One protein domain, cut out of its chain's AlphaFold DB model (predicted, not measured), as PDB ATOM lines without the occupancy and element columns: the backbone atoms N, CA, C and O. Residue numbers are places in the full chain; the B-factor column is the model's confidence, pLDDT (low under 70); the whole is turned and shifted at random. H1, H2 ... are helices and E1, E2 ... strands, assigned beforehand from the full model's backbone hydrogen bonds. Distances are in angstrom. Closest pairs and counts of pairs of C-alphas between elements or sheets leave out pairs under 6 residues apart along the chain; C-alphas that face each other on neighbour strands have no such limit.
ATOM      1  N   HIS A   8    -178.134  81.102 -49.185       94.19
ATOM      2  CA  HIS A   8    -176.788  81.637 -48.957       94.19
ATOM      3  C   HIS A   8    -176.394  81.496 -47.488       94.19
ATOM      4  O   HIS A   8    -177.225  81.183 -46.641       94.19
ATOM      5  N   ASN A   9    -175.120  81.721 -47.188       95.12
ATOM      6  CA  ASN A   9    -174.648  81.923 -45.823       95.12
ATOM      7  C   ASN A   9    -174.085  83.345 -45.662       95.12
ATOM      8  O   ASN A   9    -174.130  84.145 -46.600       95.12
ATOM      9  N   HIS A  10    -173.572  83.675 -44.477       93.50
ATOM     10  CA  HIS A  10    -173.156  85.039 -44.149       93.50
ATOM     11  C   HIS A  10    -171.674  85.140 -43.833       93.50
ATOM     12  O   HIS A  10    -170.987  84.180 -43.509       93.50
ATOM     13  N   ARG A  11    -171.184  86.374 -43.893       93.31
ATOM     14  CA  ARG A  11    -169.807  86.744 -43.543       93.31
ATOM     15  C   ARG A  11    -169.635  87.096 -42.061       93.31
ATOM     16  O   ARG A  11    -168.546  87.485 -41.634       93.31
ATOM     17  N   TRP A  12    -170.724  87.019 -41.307       93.75
ATOM     18  CA  TRP A  12    -170.859  87.372 -39.899       93.75
ATOM     19  C   TRP A  12    -171.970  86.525 -39.287       93.75
ATOM     20  O   TRP A  12    -172.874  86.071 -39.994       93.75
ATOM     21  N   ASP A  13    -171.906  86.335 -37.977       95.25
ATOM     22  CA  ASP A  13    -173.044  85.831 -37.223       95.25
ATOM     23  C   ASP A  13    -174.038  86.983 -37.031       95.25
ATOM     24  O   ASP A  13    -173.653  88.163 -37.008       95.25
ATOM     25  N   TYR A  14    -175.324  86.668 -36.909       95.44
ATOM     26  CA  TYR A  14    -176.318  87.684 -36.593       95.44
ATOM     27  C   TYR A  14    -177.444  87.170 -35.703       95.44
ATOM     28  O   TYR A  14    -177.809  85.995 -35.727       95.44
ATOM     29  N   ALA A  15    -178.030  88.097 -34.952       96.94
ATOM     30  CA  ALA A  15    -179.336  87.935 -34.333       96.94
ATOM     31  C   ALA A  15    -180.358  88.778 -35.100       96.94
ATOM     32  O   ALA A  15    -180.066  89.914 -35.477       96.94
ATOM     33  N   SER A  16    -181.536  88.219 -35.350       96.44
ATOM     34  CA  SER A  16    -182.656  88.894 -36.001       96.44
ATOM     35  C   SER A  16    -183.869  88.852 -35.087       96.44
ATOM     36  O   SER A  16    -184.132  87.830 -34.451       96.44
ATOM     37  N   HIS A  17    -184.588  89.966 -35.019       97.44
ATOM     38  CA  HIS A  17    -185.822  90.100 -34.259       97.44
ATOM     39  C   HIS A  17    -186.948  90.572 -35.178       97.44
ATOM     40  O   HIS A  17    -186.772  91.541 -35.929       97.44
ATOM     41  N   ILE A  18    -188.096  89.895 -35.124       95.06
ATOM     42  CA  ILE A  18    -189.267  90.242 -35.933       95.06
ATOM     43  C   ILE A  18    -190.033  91.372 -35.241       95.06
ATOM     44  O   ILE A  18    -190.677  91.166 -34.218       95.06
ATOM     45  N   LEU A  19    -189.975  92.575 -35.814       93.81
ATOM     46  CA  LEU A  19    -190.661  93.761 -35.293       93.81
ATOM     47  C   LEU A  19    -192.142  93.802 -35.681       93.81
ATOM     48  O   LEU A  19    -192.947  94.410 -34.983       93.81
ATOM     49  N   LEU A  20    -192.484  93.236 -36.840       91.88
ATOM     50  CA  LEU A  20    -193.834  93.258 -37.391       91.88
ATOM     51  C   LEU A  20    -194.004  92.142 -38.419       91.88
ATOM     52  O   LEU A  20    -193.084  91.864 -39.192       91.88
ATOM     53  N   GLY A  21    -195.215  91.589 -38.485       90.94
ATOM     54  CA  GLY A  21    -195.601  90.614 -39.495       90.94
ATOM     55  C   GLY A  21    -195.026  89.232 -39.216       90.94
ATOM     56  O   GLY A  21    -194.874  88.828 -38.063       90.94
ATOM     57  N   GLU A  22    -194.742  88.508 -40.292       92.19
ATOM     58  CA  GLU A  22    -194.279  87.128 -40.243       92.19
ATOM     59  C   GLU A  22    -193.438  86.785 -41.473       92.19
ATOM     60  O   GLU A  22    -193.625  87.329 -42.564       92.19
ATOM     61  N   LEU A  23    -192.526  85.835 -41.313       91.88
ATOM     62  CA  LEU A  23    -191.762  85.273 -42.421       91.88
ATOM     63  C   LEU A  23    -191.516  83.788 -42.205       91.88
ATOM     64  O   LEU A  23    -191.583  83.283 -41.086       91.88
ATOM     65  N   ASN A  24    -191.173  83.090 -43.282       92.56
ATOM     66  CA  ASN A  24    -190.610  81.754 -43.178       92.56
ATOM     67  C   ASN A  24    -189.111  81.810 -43.463       92.56
ATOM     68  O   ASN A  24    -188.664  82.513 -44.367       92.56
ATOM     69  N   SER A  25    -188.333  81.036 -42.717       93.50
ATOM     70  CA  SER A  25    -186.927  80.780 -43.019       93.50
ATOM     71  C   SER A  25    -186.713  79.296 -43.257       93.50
ATOM     72  O   SER A  25    -187.230  78.465 -42.508       93.50
ATOM     73  N   GLU A  26    -185.896  78.953 -44.237       95.25
ATOM     74  CA  GLU A  26    -185.433  77.589 -44.460       95.25
ATOM     75  C   GLU A  26    -183.949  77.478 -44.129       95.25
ATOM     76  O   GLU A  26    -183.183  78.373 -44.480       95.25
ATOM     77  N   THR A  27    -183.531  76.376 -43.507       96.81
ATOM     78  CA  THR A  27    -182.112  76.018 -43.371       96.81
ATOM     79  C   THR A  27    -181.773  74.849 -44.277       96.81
ATOM     80  O   THR A  27    -182.560  73.912 -44.439       96.81
ATOM     81  N   TRP A  28    -180.577  74.901 -44.844       96.69
ATOM     82  CA  TRP A  28    -180.087  73.958 -45.837       96.69
ATOM     83  C   TRP A  28    -178.721  73.421 -45.419       96.69
ATOM     84  O   TRP A  28    -177.982  74.066 -44.675       96.69
ATOM     85  N   GLN A  29    -178.384  72.224 -45.885       96.50
ATOM     86  CA  GLN A  29    -177.069  71.621 -45.677       96.50
ATOM     87  C   GLN A  29    -176.570  70.981 -46.968       96.50
ATOM     88  O   GLN A  29    -177.366  70.497 -47.776       96.50
ATOM     89  N   GLU A  30    -175.248  70.986 -47.151       95.25
ATOM     90  CA  GLU A  30    -174.614  70.193 -48.203       95.25
ATOM     91  C   GLU A  30    -174.893  68.706 -47.971       95.25
ATOM     92  O   GLU A  30    -174.912  68.213 -46.846       95.25
ATOM     93  N   SER A  31    -175.146  68.003 -49.064       94.94
ATOM     94  CA  SER A  31    -175.526  66.597 -49.106       94.94
ATOM     95  C   SER A  31    -174.775  65.900 -50.235       94.94
ATOM     96  O   SER A  31    -174.117  66.539 -51.061       94.94
ATOM     97  N   PHE A  32    -174.854  64.574 -50.265       91.62
ATOM     98  CA  PHE A  32    -174.263  63.784 -51.335       91.62
ATOM     99  C   PHE A  32    -175.228  63.641 -52.516       91.62
ATOM    100  O   PHE A  32    -176.450  63.664 -52.321       91.62
ATOM    101  N   PRO A  33    -174.701  63.429 -53.737       86.44
ATOM    102  CA  PRO A  33    -175.518  62.934 -54.835       86.44
ATOM    103  C   PRO A  33    -176.283  61.682 -54.374       86.44
ATOM    104  O   PRO A  33    -175.692  60.805 -53.748       86.44
ATOM    105  N   HIS A  34    -177.579  61.604 -54.688       84.25
ATOM    106  CA  HIS A  34    -178.482  60.488 -54.346       84.25
ATOM    107  C   HIS A  34    -178.961  60.389 -52.888       84.25
ATOM    108  O   HIS A  34    -179.629  59.414 -52.554       84.25
ATOM    109  N   HIS A  35    -178.691  61.377 -52.032       88.19
ATOM    110  CA  HIS A  35    -179.427  61.483 -50.771       88.19
ATOM    111  C   HIS A  35    -180.892  61.873 -51.041       88.19
ATOM    112  O   HIS A  35    -181.169  62.678 -51.936       88.19
ATOM    113  N   ASP A  36    -181.831  61.336 -50.260       82.62
ATOM    114  CA  ASP A  36    -183.250  61.666 -50.394       82.62
ATOM    115  C   ASP A  36    -183.469  63.181 -50.258       82.62
ATOM    116  O   ASP A  36    -182.953  63.823 -49.340       82.62
ATOM    117  N   ASN A  37    -184.239  63.752 -51.188       88.19
ATOM    118  CA  ASN A  37    -184.528  65.189 -51.306       88.19
ATOM    119  C   ASN A  37    -183.321  66.104 -51.592       88.19
ATOM    120  O   ASN A  37    -183.465  67.327 -51.520       88.19
ATOM    121  N   ALA A  38    -182.158  65.551 -51.956       93.75
ATOM    122  CA  ALA A  38    -181.017  66.353 -52.377       93.75
ATOM    123  C   ALA A  38    -181.272  67.009 -53.742       93.75
ATOM    124  O   ALA A  38    -181.607  66.346 -54.725       93.75
ATOM    125  N   GLN A  39    -181.066  68.320 -53.816       93.44
ATOM    126  CA  GLN A  39    -181.261  69.114 -55.024       93.44
ATOM    127  C   GLN A  39    -179.918  69.628 -55.549       93.44
ATOM    128  O   GLN A  39    -179.177  70.256 -54.787       93.44
ATOM    129  N   PRO A  40    -179.579  69.391 -56.831       95.00
ATOM    130  CA  PRO A  40    -178.389  69.970 -57.435       95.00
ATOM    131  C   PRO A  40    -178.618  71.457 -57.719       95.00
ATOM    132  O   PRO A  40    -179.484  71.815 -58.517       95.00
ATOM    133  N   LEU A  41    -177.808  72.315 -57.109       93.56
ATOM    134  CA  LEU A  41    -177.878  73.766 -57.249       93.56
ATOM    135  C   LEU A  41    -176.523  74.325 -57.677       93.56
ATOM    136  O   LEU A  41    -175.472  73.858 -57.226       93.56
ATOM    137  N   ASP A  42    -176.552  75.334 -58.543       94.25
ATOM    138  CA  ASP A  42    -175.351  76.056 -58.951       94.25
ATOM    139  C   ASP A  42    -174.803  76.838 -57.751       94.25
ATOM    140  O   ASP A  42    -175.518  77.604 -57.108       94.25
ATOM    141  N   CYS A  43    -173.531  76.623 -57.425       95.00
ATOM    142  CA  CYS A  43    -172.870  77.242 -56.286       95.00
ATOM    143  C   CYS A  43    -171.959  78.370 -56.760       95.00
ATOM    144  O   CYS A  43    -171.121  78.181 -57.642       95.00
ATOM    145  N   TYR A  44    -172.057  79.524 -56.113       94.62
ATOM    146  CA  TYR A  44    -171.184  80.666 -56.345       94.62
ATOM    147  C   TYR A  44    -170.514  81.094 -55.044       94.62
ATOM    148  O   TYR A  44    -171.139  81.106 -53.985       94.62
ATOM    149  N   LEU A  45    -169.245  81.479 -55.131       94.38
ATOM    150  CA  LEU A  45    -168.539  82.187 -54.073       94.38
ATOM    151  C   LEU A  45    -168.634  83.682 -54.347       94.38
ATOM    152  O   LEU A  45    -168.084  84.170 -55.337       94.38
ATOM    153  N   TYR A  46    -169.313  84.409 -53.472       92.06
ATOM    154  CA  TYR A  46    -169.293  85.864 -53.470       92.06
ATOM    155  C   TYR A  46    -168.141  86.351 -52.594       92.06
ATOM    156  O   TYR A  46    -167.998  85.911 -51.458       92.06
ATOM    157  N   THR A  47    -167.334  87.275 -53.110       92.38
ATOM    158  CA  THR A  47    -166.316  88.009 -52.353       92.38
ATOM    159  C   THR A  47    -166.701  89.483 -52.312       92.38
ATOM    160  O   THR A  47    -166.865  90.124 -53.352       92.38
ATOM    161  N   ALA A  48    -166.841  90.029 -51.106       89.06
ATOM    162  CA  ALA A  48    -167.250  91.408 -50.897       89.06
ATOM    163  C   ALA A  48    -166.224  92.418 -51.423       89.06
ATOM    164  O   ALA A  48    -165.017  92.171 -51.440       89.06
ATOM    165  N   LYS A  49    -166.720  93.603 -51.799       89.38
ATOM    166  CA  LYS A  49    -165.877  94.747 -52.157       89.38
ATOM    167  C   LYS A  49    -164.934  95.086 -50.994       89.38
ATOM    168  O   LYS A  49    -165.367  95.201 -49.850       89.38
ATOM    169  N   SER A  50    -163.667  95.327 -51.313       85.56
ATOM    170  CA  SER A  50    -162.686  95.944 -50.408       85.56
ATOM    171  C   SER A  50    -162.223  97.284 -50.988       85.56
ATOM    172  O   SER A  50    -162.572  97.609 -52.123       85.56
ATOM    173  N   GLN A  51    -161.458  98.078 -50.228       80.69
ATOM    174  CA  GLN A  51    -161.070  99.448 -50.620       80.69
ATOM    175  C   GLN A  51    -160.555  99.551 -52.068       80.69
ATOM    176  O   GLN A  51    -160.935 100.479 -52.775       80.69
ATOM    177  N   ASN A  52    -159.792  98.553 -52.534       86.44
ATOM    178  CA  ASN A  52    -159.159  98.560 -53.857       86.44
ATOM    179  C   ASN A  52    -159.644  97.447 -54.801       86.44
ATOM    180  O   ASN A  52    -159.066  97.268 -55.871       86.44
ATOM    181  N   LYS A  53    -160.662  96.661 -54.422       88.06
ATOM    182  CA  LYS A  53    -161.165  95.560 -55.261       88.06
ATOM    183  C   LYS A  53    -162.690  95.578 -55.314       88.06
ATOM    184  O   LYS A  53    -163.309  95.588 -54.245       88.06
ATOM    185  N   PRO A  54    -163.306  95.566 -56.511       88.44
ATOM    186  CA  PRO A  54    -164.753  95.432 -56.631       88.44
ATOM    187  C   PRO A  54    -165.218  94.093 -56.048       88.44
ATOM    188  O   PRO A  54    -164.415  93.179 -55.859       88.44
ATOM    189  N   ALA A  55    -166.516  93.979 -55.765       88.81
ATOM    190  CA  ALA A  55    -167.098  92.688 -55.419       88.81
ATOM    191  C   ALA A  55    -166.929  91.705 -56.588       88.81
ATOM    192  O   ALA A  55    -166.976  92.105 -57.753       88.81
ATOM    193  N   GLN A  56    -166.721  90.431 -56.270       90.31
ATOM    194  CA  GLN A  56    -166.471  89.378 -57.250       90.31
ATOM    195  C   GLN A  56    -167.374  88.181 -56.979       90.31
ATOM    196  O   GLN A  56    -167.666  87.863 -55.828       90.31
ATOM    197  N   THR A  57    -167.774  87.497 -58.044       90.94
ATOM    198  CA  THR A  57    -168.489  86.224 -57.977       90.94
ATOM    199  C   THR A  57    -167.750  85.182 -58.804       90.94
ATOM    200  O   THR A  57    -167.344  85.448 -59.933       90.94
ATOM    201  N   ALA A  58    -167.552  83.997 -58.230       93.69
ATOM    202  CA  ALA A  58    -166.909  82.868 -58.897       93.69
ATOM    203  C   ALA A  58    -167.831  81.649 -58.854       93.69
ATOM    204  O   ALA A  58    -168.296  81.268 -57.782       93.69
ATOM    205  N   TYR A  59    -168.096  81.037 -60.008       94.44
ATOM    206  CA  TYR A  59    -168.849  79.785 -60.079       94.44
ATOM    207  C   TYR A  59    -167.988  78.624 -59.567       94.44
ATOM    208  O   TYR A  59    -166.858  78.448 -60.019       94.44
ATOM    209  N   LEU A  60    -168.522  77.842 -58.629       96.25
ATOM    210  CA  LEU A  60    -167.842  76.711 -57.990       96.25
ATOM    211  C   LEU A  60    -168.333  75.345 -58.490       96.25
ATOM    212  O   LEU A  60    -167.900  74.315 -57.976       96.25
ATOM    213  N   GLY A  61    -169.233  75.313 -59.474       95.00
ATOM    214  CA  GLY A  61    -169.884  74.078 -59.905       95.00
ATOM    215  C   GLY A  61    -171.200  73.822 -59.176       95.00
ATOM    216  O   GLY A  61    -171.700  74.658 -58.421       95.00
ATOM    217  N   LYS A  62    -171.767  72.637 -59.404       95.19
ATOM    218  CA  LYS A  62    -172.988  72.198 -58.729       95.19
ATOM    219  C   LYS A  62    -172.666  71.585 -57.375       95.19
ATOM    220  O   LYS A  62    -171.765  70.754 -57.276       95.19
ATOM    221  N   LYS A  63    -173.455  71.930 -56.359       96.38
ATOM    222  CA  LYS A  63    -173.502  71.202 -55.085       96.38
ATOM    223  C   LYS A  63    -174.900  70.659 -54.850       96.38
ATOM    224  O   LYS A  63    -175.875  71.202 -55.360       96.38
ATOM    225  N   TYR A  64    -174.993  69.593 -54.070       96.62
ATOM    226  CA  TYR A  64    -176.267  68.996 -53.697       96.62
ATOM    227  C   TYR A  64    -176.661  69.513 -52.323       96.62
ATOM    228  O   TYR A  64    -175.914  69.309 -51.368       96.62
ATOM    229  N   LEU A  65    -177.810  70.171 -52.206       96.69
ATOM    230  CA  LEU A  65    -178.323  70.642 -50.921       96.69
ATOM    231  C   LEU A  65    -179.598  69.901 -50.537       96.69
ATOM    232  O   LEU A  65    -180.447  69.632 -51.383       96.69
ATOM    233  N   THR A  66    -179.758  69.635 -49.245       96.56
ATOM    234  CA  THR A  66    -181.015  69.149 -48.670       96.56
ATOM    235  C   THR A  66    -181.549  70.192 -47.696       96.56
ATOM    236  O   THR A  66    -180.804  70.714 -46.860       96.56
ATOM    237  N   LYS A  67    -182.843  70.509 -47.797       95.25
ATOM    238  CA  LYS A  67    -183.519  71.357 -46.813       95.25
ATOM    239  C   LYS A  67    -183.679  70.582 -45.512       95.25
ATOM    240  O   LYS A  67    -184.285  69.515 -45.501       95.25
ATOM    241  N   THR A  68    -183.171  71.132 -44.418       96.00
ATOM    242  CA  THR A  68    -183.190  70.472 -43.106       96.00
ATOM    243  C   THR A  68    -184.309  70.971 -42.210       96.00
ATOM    244  O   THR A  68    -184.824  70.216 -41.388       96.00
ATOM    245  N   LYS A  69    -184.705  72.237 -42.358       95.69
ATOM    246  CA  LYS A  69    -185.753  72.836 -41.533       95.69
ATOM    247  C   LYS A  69    -186.462  73.948 -42.285       95.69
ATOM    248  O   LYS A  69    -185.841  74.689 -43.041       95.69
ATOM    249  N   THR A  70    -187.750  74.093 -42.005       95.75
ATOM    250  CA  THR A  70    -188.508  75.323 -42.240       95.75
ATOM    251  C   THR A  70    -188.974  75.831 -40.879       95.75
ATOM    252  O   THR A  70    -189.394  75.040 -40.033       95.75
ATOM    253  N   HIS A  71    -188.855  77.130 -40.645       95.38
ATOM    254  CA  HIS A  71    -189.323  77.785 -39.433       95.38
ATOM    255  C   HIS A  71    -190.200  78.972 -39.805       95.38
ATOM    256  O   HIS A  71    -189.820  79.766 -40.665       95.38
ATOM    257  N   HIS A  72    -191.355  79.063 -39.158       95.25
ATOM    258  CA  HIS A  72    -192.263  80.196 -39.258       95.25
ATOM    259  C   HIS A  72    -191.965  81.123 -38.085       95.25
ATOM    260  O   HIS A  72    -191.998  80.673 -36.944       95.25
ATOM    261  N   HIS A  73    -191.609  82.368 -38.389       94.38
ATOM    262  CA  HIS A  73    -191.317  83.405 -37.405       94.38
ATOM    263  C   HIS A  73    -192.442  84.429 -37.413       94.38
ATOM    264  O   HIS A  73    -192.868  84.870 -38.485       94.38
ATOM    265  N   VAL A  74    -192.866  84.852 -36.230       93.94
ATOM    266  CA  VAL A  74    -193.898  85.870 -36.020       93.94
ATOM    267  C   VAL A  74    -193.349  87.047 -35.217       93.94
ATOM    268  O   VAL A  74    -192.255  86.989 -34.660       93.94
ATOM    269  N   CYS A  75    -194.103  88.146 -35.170       93.69
ATOM    270  CA  CYS A  75    -193.770  89.323 -34.369       93.69
ATOM    271  C   CYS A  75    -193.383  88.956 -32.923       93.69
ATOM    272  O   CYS A  75    -194.108  88.227 -32.247       93.69
ATOM    273  N   GLY A  76    -192.250  89.485 -32.454       96.25
ATOM    274  CA  GLY A  76    -191.673  89.202 -31.139       96.25
ATOM    275  C   GLY A  76    -190.647  88.063 -31.124       96.25
ATOM    276  O   GLY A  76    -189.844  87.993 -30.188       96.25
ATOM    277  N   ASP A  77    -190.601  87.216 -32.156       97.44
ATOM    278  CA  ASP A  77    -189.596  86.160 -32.238       97.44
ATOM    279  C   ASP A  77    -188.189  86.736 -32.412       97.44
ATOM    280  O   ASP A  77    -187.956  87.730 -33.106       97.44
ATOM    281  N   THR A  78    -187.224  86.058 -31.790       97.75
ATOM    282  CA  THR A  78    -185.796  86.321 -31.963       97.75
ATOM    283  C   THR A  78    -185.094  85.037 -32.347       97.75
ATOM    284  O   THR A  78    -185.279  84.007 -31.699       97.75
ATOM    285  N   TYR A  79    -184.228  85.104 -33.351       96.25
ATOM    286  CA  TYR A  79    -183.402  83.973 -33.740       96.25
ATOM    287  C   TYR A  79    -181.975  84.398 -34.049       96.25
ATOM    288  O   TYR A  79    -181.691  85.535 -34.424       96.25
ATOM    289  N   HIS A  80    -181.068  83.444 -33.880       96.50
ATOM    290  CA  HIS A  80    -179.661  83.586 -34.203       96.50
ATOM    291  C   HIS A  80    -179.326  82.732 -35.423       96.50
ATOM    292  O   HIS A  80    -179.760  81.580 -35.514       96.50
ATOM    293  N   LEU A  81    -178.516  83.277 -36.326       95.31
ATOM    294  CA  LEU A  81    -177.946  82.541 -37.440       95.31
ATOM    295  C   LEU A  81    -176.421  82.658 -37.407       95.31
ATOM    296  O   LEU A  81    -175.865  83.756 -37.428       95.31
ATOM    297  N   SER A  82    -175.745  81.508 -37.394       95.00
ATOM    298  CA  SER A  82    -174.297  81.477 -37.592       95.00
ATOM    299  C   SER A  82    -173.962  81.748 -39.058       95.00
ATOM    300  O   SER A  82    -174.645  81.246 -39.953       95.00
ATOM    301  N   SER A  83    -172.859  82.453 -39.285       94.44
ATOM    302  CA  SER A  83    -172.213  82.715 -40.575       94.44
ATOM    303  C   SER A  83    -172.086  81.491 -41.480       94.44
ATOM    304  O   SER A  83    -172.183  81.627 -42.695       94.44
ATOM    305  N   ASN A  84    -171.942  80.285 -40.927       94.00
ATOM    306  CA  ASN A  84    -171.816  79.053 -41.713       94.00
ATOM    307  C   ASN A  84    -173.157  78.404 -42.095       94.00
ATOM    308  O   ASN A  84    -173.174  77.419 -42.831       94.00
ATOM    309  N   THR A  85    -174.280  78.933 -41.612       96.50
ATOM    310  CA  THR A  85    -175.605  78.363 -41.873       96.50
ATOM    311  C   THR A  85    -176.085  78.783 -43.253       96.50
ATOM    312  O   THR A  85    -176.238  79.975 -43.516       96.50
ATOM    313  N   LEU A  86    -176.365  77.811 -44.123       97.06
ATOM    314  CA  LEU A  86    -177.090  78.076 -45.360       97.06
ATOM    315  C   LEU A  86    -178.565  78.272 -45.031       97.06
ATOM    316  O   LEU A  86    -179.205  77.388 -44.456       97.06
ATOM    317  N   HIS A  87    -179.101  79.427 -45.402       95.94
ATOM    318  CA  HIS A  87    -180.488  79.772 -45.148       95.94
ATOM    319  C   HIS A  87    -181.128  80.494 -46.329       95.94
ATOM    320  O   HIS A  87    -180.441  80.947 -47.248       95.94
ATOM    321  N   LYS A  88    -182.453  80.572 -46.295       92.69
ATOM    322  CA  LYS A  88    -183.275  81.305 -47.254       92.69
ATOM    323  C   LYS A  88    -184.477  81.903 -46.543       92.69
ATOM    324  O   LYS A  88    -185.200  81.172 -45.865       92.69
ATOM    325  N   ILE A  89    -184.714  83.198 -46.731       90.75
ATOM    326  CA  ILE A  89    -185.938  83.857 -46.278       90.75
ATOM    327  C   ILE A  89    -187.003  83.803 -47.376       90.75
ATOM    328  O   ILE A  89    -186.751  84.091 -48.549       90.75
ATOM    329  N   ILE A  90    -188.213  83.439 -46.968       87.81
ATOM    330  CA  ILE A  90    -189.418  83.409 -47.787       87.81
ATOM    331  C   ILE A  90    -190.395  84.412 -47.176       87.81
ATOM    332  O   ILE A  90    -190.856  84.238 -46.043       87.81
ATOM    333  N   ALA A  91    -190.710  85.467 -47.929       75.62
ATOM    334  CA  ALA A  91    -191.661  86.482 -47.495       75.62
ATOM    335  C   ALA A  91    -193.050  85.881 -47.201       75.62
ATOM    336  O   ALA A  91    -193.564  85.064 -47.973       75.62
ATOM    337  N   GLY A  92    -193.674  86.328 -46.105       68.88
ATOM    338  CA  GLY A  92    -195.084  86.068 -45.819       68.88
ATOM    339  C   GLY A  92    -195.985  86.642 -46.918       68.88
ATOM    340  O   GLY A  92    -195.652  87.630 -47.573       68.88
ATOM    341  N   GLN A  93    -197.131  86.006 -47.171       65.50
ATOM    342  CA  GLN A  93    -197.879  86.280 -48.402       65.50
ATOM    343  C   GLN A  93    -198.685  87.590 -48.404       65.50
ATOM    344  O   GLN A  93    -199.158  87.967 -49.477       65.50
ATOM    345  N   LYS A  94    -198.924  88.266 -47.265       63.44
ATOM    346  CA  LYS A  94    -200.016  89.270 -47.207       63.44
ATOM    347  C   LYS A  94    -199.842  90.481 -46.281       63.44
ATOM    348  O   LYS A  94    -200.755  91.301 -46.232       63.44
ATOM    349  N   SER A  95    -198.716  90.659 -45.594       73.81
ATOM    350  CA  SER A  95    -198.536  91.799 -44.682       73.81
ATOM    351  C   SER A  95    -197.124  92.368 -44.726       73.81
ATOM    352  O   SER A  95    -196.164  91.681 -45.081       73.81
ATOM    353  N   MET A  96    -197.002  93.643 -44.346       86.19
ATOM    354  CA  MET A  96    -195.704  94.248 -44.079       86.19
ATOM    355  C   MET A  96    -194.956  93.377 -43.068       86.19
ATOM    356  O   MET A  96    -195.509  93.005 -42.036       86.19
ATOM    357  N   THR A  97    -193.710  93.049 -43.393       87.62
ATOM    358  CA  THR A  97    -192.808  92.331 -42.497       87.62
ATOM    359  C   THR A  97    -191.593  93.204 -42.264       87.62
ATOM    360  O   THR A  97    -191.010  93.714 -43.222       87.62
ATOM    361  N   ALA A  98    -191.236  93.403 -41.001       90.75
ATOM    362  CA  ALA A  98    -190.090  94.208 -40.615       90.75
ATOM    363  C   ALA A  98    -189.242  93.446 -39.601       90.75
ATOM    364  O   ALA A  98    -189.758  92.910 -38.620       90.75
ATOM    365  N   THR A  99    -187.934  93.429 -39.828       92.56
ATOM    366  CA  THR A  99    -186.959  92.776 -38.954       92.56
ATOM    367  C   THR A  99    -185.815  93.726 -38.657       92.56
ATOM    368  O   THR A  99    -185.367  94.445 -39.553       92.56
ATOM    369  N   ILE A 100    -185.295  93.692 -37.433       94.44
ATOM    370  CA  ILE A 100    -184.016  94.321 -37.093       94.44
ATOM    371  C   ILE A 100    -182.951  93.240 -36.950       94.44
ATOM    372  O   ILE A 100    -183.201  92.193 -36.355       94.44
ATOM    373  N   ILE A 101    -181.769  93.493 -37.513       94.75
ATOM    374  CA  ILE A 101    -180.647  92.556 -37.500       94.75
ATOM    375  C   ILE A 101    -179.464  93.211 -36.791       94.75
ATOM    376  O   ILE A 101    -179.063  94.325 -37.129       94.75
ATOM    377  N   CYS A 102    -178.880  92.492 -35.836       95.94
ATOM    378  CA  CYS A 102    -177.625  92.845 -35.187       95.94
ATOM    379  C   CYS A 102    -176.543  91.862 -35.634       95.94
ATOM    380  O   CYS A 102    -176.671  90.659 -35.419       95.94
ATOM    381  N   THR A 103    -175.479  92.373 -36.249       94.75
ATOM    382  CA  THR A 103    -174.401  91.564 -36.833       94.75
ATOM    383  C   THR A 103    -173.127  91.653 -36.006       94.75
ATOM    384  O   THR A 103    -172.781  92.730 -35.514       94.75
ATOM    385  N   THR A 104    -172.368  90.564 -35.922       93.12
ATOM    386  CA  THR A 104    -171.000  90.614 -35.394       93.12
ATOM    387  C   THR A 104    -170.047  91.285 -36.393       93.12
ATOM    388  O   THR A 104    -170.326  91.311 -37.597       93.12
ATOM    389  N   PRO A 105    -168.884  91.798 -35.949       90.56
ATOM    390  CA  PRO A 105    -167.819  92.195 -36.865       90.56
ATOM    391  C   PRO A 105    -167.437  91.051 -37.810       90.56
ATOM    392  O   PRO A 105    -167.469  89.878 -37.434       90.56
ATOM    393  N   THR A 106    -167.062  91.395 -39.040       83.19
ATOM    394  CA  THR A 106    -166.713  90.420 -40.075       83.19
ATOM    395  C   THR A 106    -165.199  90.310 -40.235       83.19
ATOM    396  O   THR A 106    -164.505  91.313 -40.393       83.19
ATOM    397  N   THR A 107    -164.684  89.083 -40.214       78.75
ATOM    398  CA  THR A 107    -163.294  88.757 -40.587       78.75
ATOM    399  C   THR A 107    -163.222  87.987 -41.906       78.75
ATOM    400  O   THR A 107    -162.157  87.909 -42.517       78.75
ATOM    401  N   ASN A 108    -164.355  87.455 -42.379       86.88
ATOM    402  CA  ASN A 108    -164.476  86.723 -43.630       86.88
ATOM    403  C   ASN A 108    -165.096  87.620 -44.711       86.88
ATOM    404  O   ASN A 108    -166.160  88.201 -44.531       86.88
ATOM    405  N   LEU A 109    -164.455  87.733 -45.871       90.50
ATOM    406  CA  LEU A 109    -164.991  88.512 -46.992       90.50
ATOM    407  C   LEU A 109    -165.829  87.680 -47.962       90.50
ATOM    408  O   LEU A 109    -166.300  88.228 -48.957       90.50
ATOM    409  N   GLN A 110    -166.041  86.399 -47.669       93.50
ATOM    410  CA  GLN A 110    -166.632  85.443 -48.590       93.50
ATOM    411  C   GLN A 110    -167.875  84.763 -48.027       93.50
ATOM    412  O   GLN A 110    -167.908  84.372 -46.863       93.50
ATOM    413  N   ASN A 111    -168.873  84.579 -48.884       94.19
ATOM    414  CA  ASN A 111    -170.042  83.758 -48.601       94.19
ATOM    415  C   ASN A 111    -170.459  82.964 -49.840       94.19
ATOM    416  O   ASN A 111    -170.157  83.337 -50.976       94.19
ATOM    417  N   LEU A 112    -171.141  81.852 -49.605       94.94
ATOM    418  CA  LEU A 112    -171.738  81.020 -50.632       94.94
ATOM    419  C   LEU A 112    -173.108  81.559 -51.017       94.94
ATOM    420  O   LEU A 112    -173.846  82.083 -50.182       94.94
ATOM    421  N   LEU A 113    -173.438  81.386 -52.288       93.31
ATOM    422  CA  LEU A 113    -174.696  81.781 -52.887       93.31
ATOM    423  C   LEU A 113    -175.169  80.688 -53.845       93.31
ATOM    424  O   LEU A 113    -174.414  80.245 -54.710       93.31
ATOM    425  N   PHE A 114    -176.433  80.310 -53.716       93.44
ATOM    426  CA  PHE A 114    -177.131  79.363 -54.575       93.44
ATOM    427  C   PHE A 114    -178.369  80.072 -55.130       93.44
ATOM    428  O   PHE A 114    -179.378  80.212 -54.425       93.44
ATOM    429  N   PRO A 115    -178.274  80.627 -56.345       88.31
ATOM    430  CA  PRO A 115    -179.312  81.485 -56.870       88.31
ATOM    431  C   PRO A 115    -180.545  80.688 -57.296       88.31
ATOM    432  O   PRO A 115    -180.442  79.593 -57.844       88.31
ATOM    433  N   THR A 116    -181.724  81.262 -57.071       76.69
ATOM    434  CA  THR A 116    -183.005  80.707 -57.544       76.69
ATOM    435  C   THR A 116    -183.310  81.089 -58.995       76.69
ATOM    436  O   THR A 116    -184.254  80.571 -59.587       76.69
ATOM    437  N   SER A 117    -182.511  81.984 -59.586       69.69
ATOM    438  CA  SER A 117    -182.626  82.430 -60.977       69.69
ATOM    439  C   SER A 117    -181.265  82.434 -61.680       69.69
ATOM    440  O   SER A 117    -180.219  82.394 -61.038       69.69
ATOM    441  N   ASN A 118    -181.271  82.538 -63.012       58.97
ATOM    442  CA  ASN A 118    -180.059  82.488 -63.841       58.97
ATOM    443  C   ASN A 118    -179.064  83.641 -63.595       58.97
ATOM    444  O   ASN A 118    -177.979  83.632 -64.172       58.97
ATOM    445  N   ASN A 119    -179.413  84.643 -62.776       59.25
ATOM    446  CA  ASN A 119    -178.497  85.706 -62.383       59.25
ATOM    447  C   ASN A 119    -178.278  85.693 -60.859       59.25
ATOM    448  O   ASN A 119    -179.190  86.058 -60.113       59.25
ATOM    449  N   PRO A 120    -177.076  85.325 -60.379       56.84
ATOM    450  CA  PRO A 120    -176.769  85.343 -58.952       56.84
ATOM    451  C   PRO A 120    -176.666  86.757 -58.381       56.84
ATOM    452  O   PRO A 120    -176.814  86.955 -57.175       56.84
ATOM    453  N   ASN A 121    -176.409  87.759 -59.222       58.75
ATOM    454  CA  ASN A 121    -176.249  89.121 -58.749       58.75
ATOM    455  C   ASN A 121    -177.624  89.746 -58.510       58.75
ATOM    456  O   ASN A 121    -178.320  90.145 -59.444       58.75
ATOM    457  N   ILE A 122    -177.984  89.885 -57.237       59.62
ATOM    458  CA  ILE A 122    -179.024  90.825 -56.836       59.62
ATOM    459  C   ILE A 122    -178.402  92.213 -56.986       59.62
ATOM    460  O   ILE A 122    -177.420  92.522 -56.315       59.62
ATOM    461  N   ASN A 123    -178.931  93.039 -57.888       58.00
ATOM    462  CA  ASN A 123    -178.590  94.458 -57.926       58.00
ATOM    463  C   ASN A 123    -179.403  95.142 -56.825       58.00
ATOM    464  O   ASN A 123    -180.607  95.334 -57.023       58.00
ATOM    465  N   PRO A 124    -178.813  95.475 -55.659       63.84
ATOM    466  CA  PRO A 124    -179.572  96.126 -54.608       63.84
ATOM    467  C   PRO A 124    -180.098  97.457 -55.141       63.84
ATOM    468  O   PRO A 124    -179.351  98.269 -55.693       63.84
ATOM    469  N   THR A 125    -181.398  97.684 -54.985       70.75
ATOM    470  CA  THR A 125    -181.966  99.008 -55.209       70.75
ATOM    471  C   THR A 125    -181.550  99.882 -54.036       70.75
ATOM    472  O   THR A 125    -182.091  99.764 -52.939       70.75
ATOM    473  N   TYR A 126    -180.551 100.733 -54.251       78.69
ATOM    474  CA  TYR A 126    -180.205 101.755 -53.273       78.69
ATOM    475  C   TYR A 126    -181.321 102.794 -53.239       78.69
ATOM    476  O   TYR A 126    -181.661 103.386 -54.264       78.69
ATOM    477  N   ILE A 127    -181.885 103.004 -52.057       86.62
ATOM    478  CA  ILE A 127    -182.874 104.050 -51.815       86.62
ATOM    479  C   ILE A 127    -182.183 105.312 -51.300       86.62
ATOM    480  O   ILE A 127    -181.169 105.259 -50.601       86.62
ATOM    481  N   THR A 128    -182.737 106.463 -51.654       92.62
ATOM    482  CA  THR A 128    -182.308 107.760 -51.127       92.62
ATOM    483  C   THR A 128    -182.724 107.924 -49.665       92.62
ATOM    484  O   THR A 128    -183.644 107.261 -49.184       92.62
ATOM    485  N   THR A 129    -182.111 108.877 -48.961       93.88
ATOM    486  CA  THR A 129    -182.505 109.238 -47.588       93.88
ATOM    487  C   THR A 129    -183.987 109.612 -47.480       93.88
ATOM    488  O   THR A 129    -184.639 109.262 -46.499       93.88
ATOM    489  N   ASN A 130    -184.544 110.285 -48.494       95.31
ATOM    490  CA  ASN A 130    -185.960 110.661 -48.509       95.31
ATOM    491  C   ASN A 130    -186.868 109.434 -48.638       95.31
ATOM    492  O   ASN A 130    -187.801 109.292 -47.856       95.31
ATOM    493  N   GLN A 131    -186.543 108.511 -49.545       92.44
ATOM    494  CA  GLN A 131    -187.277 107.248 -49.684       92.44
ATOM    495  C   GLN A 131    -187.190 106.406 -48.406       92.44
ATOM    496  O   GLN A 131    -188.192 105.862 -47.954       92.44
ATOM    497  N   LEU A 132    -186.016 106.347 -47.766       91.25
ATOM    498  CA  LEU A 132    -185.873 105.685 -46.468       91.25
ATOM    499  C   LEU A 132    -186.804 106.309 -45.418       91.25
ATOM    500  O   LEU A 132    -187.507 105.585 -44.718       91.25
ATOM    501  N   LYS A 133    -186.852 107.644 -45.333       94.38
ATOM    502  CA  LYS A 133    -187.759 108.358 -44.422       94.38
ATOM    503  C   LYS A 133    -189.230 108.036 -44.708       94.38
ATOM    504  O   LYS A 133    -189.989 107.812 -43.770       94.38
ATOM    505  N   GLU A 134    -189.632 107.987 -45.975       93.69
ATOM    506  CA  GLU A 134    -190.994 107.614 -46.382       93.69
ATOM    507  C   GLU A 134    -191.350 106.181 -45.964       93.69
ATOM    508  O   GLU A 134    -192.414 105.952 -45.381       93.69
ATOM    509  N   HIS A 135    -190.447 105.220 -46.181       90.00
ATOM    510  CA  HIS A 135    -190.648 103.834 -45.756       90.00
ATOM    511  C   HIS A 135    -190.752 103.705 -44.230       90.00
ATOM    512  O   HIS A 135    -191.659 103.031 -43.739       90.00
ATOM    513  N   LEU A 136    -189.890 104.395 -43.475       91.88
ATOM    514  CA  LEU A 136    -189.943 104.406 -42.009       91.88
ATOM    515  C   LEU A 136    -191.236 105.044 -41.483       91.88
ATOM    516  O   LEU A 136    -191.860 104.498 -40.579       91.88
ATOM    517  N   ASN A 137    -191.683 106.156 -42.072       93.94
ATOM    518  CA  ASN A 137    -192.956 106.784 -41.704       93.94
ATOM    519  C   ASN A 137    -194.152 105.870 -41.995       93.94
ATOM    520  O   ASN A 137    -195.088 105.813 -41.198       93.94
ATOM    521  N   THR A 138    -194.116 105.141 -43.114       90.25
ATOM    522  CA  THR A 138    -195.151 104.156 -43.461       90.25
ATOM    523  C   THR A 138    -195.197 103.042 -42.419       90.25
ATOM    524  O   THR A 138    -196.275 102.707 -41.932       90.25
ATOM    525  N   PHE A 139    -194.032 102.518 -42.024       91.38
ATOM    526  CA  PHE A 139    -193.914 101.522 -40.960       91.38
ATOM    527  C   PHE A 139    -194.488 102.035 -39.628       91.38
ATOM    528  O   PHE A 139    -195.377 101.398 -39.074       91.38
ATOM    529  N   ILE A 140    -194.062 103.217 -39.162       92.38
ATOM    530  CA  ILE A 140    -194.533 103.816 -37.898       92.38
ATOM    531  C   ILE A 140    -196.049 104.060 -37.915       92.38
ATOM    532  O   ILE A 140    -196.742 103.789 -36.939       92.38
ATOM    533  N   THR A 141    -196.583 104.571 -39.024       92.12
ATOM    534  CA  THR A 141    -198.026 104.841 -39.138       92.12
ATOM    535  C   THR A 141    -198.828 103.542 -39.071       92.12
ATOM    536  O   THR A 141    -199.862 103.477 -38.405       92.12
ATOM    537  N   HIS A 142    -198.342 102.492 -39.738       88.50
ATOM    538  CA  HIS A 142    -198.985 101.185 -39.736       88.50
ATOM    539  C   HIS A 142    -198.993 100.559 -38.336       88.50
ATOM    540  O   HIS A 142    -200.051 100.128 -37.878       88.50
ATOM    541  N   THR A 143    -197.868 100.585 -37.614       87.44
ATOM    542  CA  THR A 143    -197.799 100.027 -36.252       87.44
ATOM    543  C   THR A 143    -198.724 100.769 -35.286       87.44
ATOM    544  O   THR A 143    -199.480 100.133 -34.558       87.44
ATOM    545  N   GLN A 144    -198.786 102.103 -35.359       89.31
ATOM    546  CA  GLN A 144    -199.709 102.906 -34.544       89.31
ATOM    547  C   GLN A 144    -201.193 102.634 -34.834       89.31
ATOM    548  O   GLN A 144    -202.031 102.790 -33.946       89.31
ATOM    549  N   SER A 145    -201.553 102.270 -36.070       84.19
ATOM    550  CA  SER A 145    -202.938 101.897 -36.393       84.19
ATOM    551  C   SER A 145    -203.344 100.546 -35.799       84.19
ATOM    552  O   SER A 145    -204.498 100.378 -35.411       84.19
ATOM    553  N   MET A 146    -202.396  99.613 -35.671       79.00
ATOM    554  CA  MET A 146    -202.648  98.291 -35.097       79.00
ATOM    555  C   MET A 146    -202.853  98.341 -33.581       79.00
ATOM    556  O   MET A 146    -203.667  97.590 -33.067       79.00
ATOM    557  N   GLU A 147    -202.185  99.253 -32.867       72.81
ATOM    558  CA  GLU A 147    -202.359  99.435 -31.413       72.81
ATOM    559  C   GLU A 147    -203.723 100.029 -31.018       72.81
ATOM    560  O   GLU A 147    -204.131  99.941 -29.862       72.81
ATOM    561  N   LYS A 148    -204.424 100.672 -31.959       60.16
ATOM    562  CA  LYS A 148    -205.735 101.307 -31.731       60.16
ATOM    563  C   LYS A 148    -206.925 100.401 -32.074       60.16
ATOM    564  O   LYS A 148    -208.062 100.855 -31.952       60.16
TER     565      LYS A 148
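This is residues 8 to 148 of the 149 residues of an uncharacterized protein of Moraxella bovis (UniProt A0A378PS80). A five-stranded sheet, E6 - E2 - E4 - E3 - E8, is curled like part of a barrel, and a smaller three-stranded sheet, E5 - E1 - E7, meets it at the last residue of E4, where the C-alphas of Ile 18 in E1 and Val 74 in E4 are 6.4 A apart. The two sheets come together where E1 turns back into E2 at Gly 21, and one helix, H1, sits at the end of a long link and only grazes the small sheet, with residues 128 to 134 sticking out. The printed part has 141 residues with eight named strands and then one helix; both sheets are antiparallel and the class is mixed, helices and strands. It is only just loose, close to compact, with a radius of gyration of the C-alphas of 17.5 A and spans of 54 by 43 by 29 A.

E1, residues 14 to 20, begins with C-alpha 14 at (-176.318, 87.684, -36.593). E2, residues 22 to 31, is 29.2 A long, and E3, residues 39 to 47, 24.2 A. E4, residues 56 to 74, is the longest strand by residues; it bends by 110 degrees at residue 61, and its end C-alphas are 34.9 A apart. E5 holds residues 78 to 81, E6 86 to 91, E7 98 to 103 and E8 110 to 114. H1, residues 129 to 146, is 26.1 A long and ends with C-alpha 146 at (-202.648, 98.291, -35.097).

The larger sheet is strongly twisted, with edge strands E6 and E8. E6 and E2 are antiparallel at 152 degrees, with N 26 and O 88 2.8 A apart, within hydrogen-bond range. E2 and E4 are antiparallel at 133 degrees, with N 25 and O 71 at 2.8 A. E3 and E4 form a hairpin, with N 43 and O 61 at 2.9 A. E3 and E8 are antiparallel at 151 degrees, with N 44 and O 113 at 2.8 A. In the small sheet E1 is the inner strand: N 16 and O 79 of E5 are 2.8 A apart, and N 17 and O 100 of E7 2.9 A. E1 and E2 meet only through their tight link. The closest C-alphas of E1 and E4 are those of Ile 18 and Val 74, 6.4 A apart. H1 grazes the small sheet with residues 139 to 143; the C-alphas of Leu 20 and Thr 143 are 7.9 A apart. H1 is not on the larger sheet. In H1 every O i to N i+4 pair is within hydrogen-bond range.

The C-alphas farthest apart are those of His 34 and Lys 148, 54.0 A. The printed part has no cut. The link E8 to H1, 14 residues, is long. The mean pLDDT of the printed part is 89.1; residues 92 to 94, 117 to 124 and 148 are under 70.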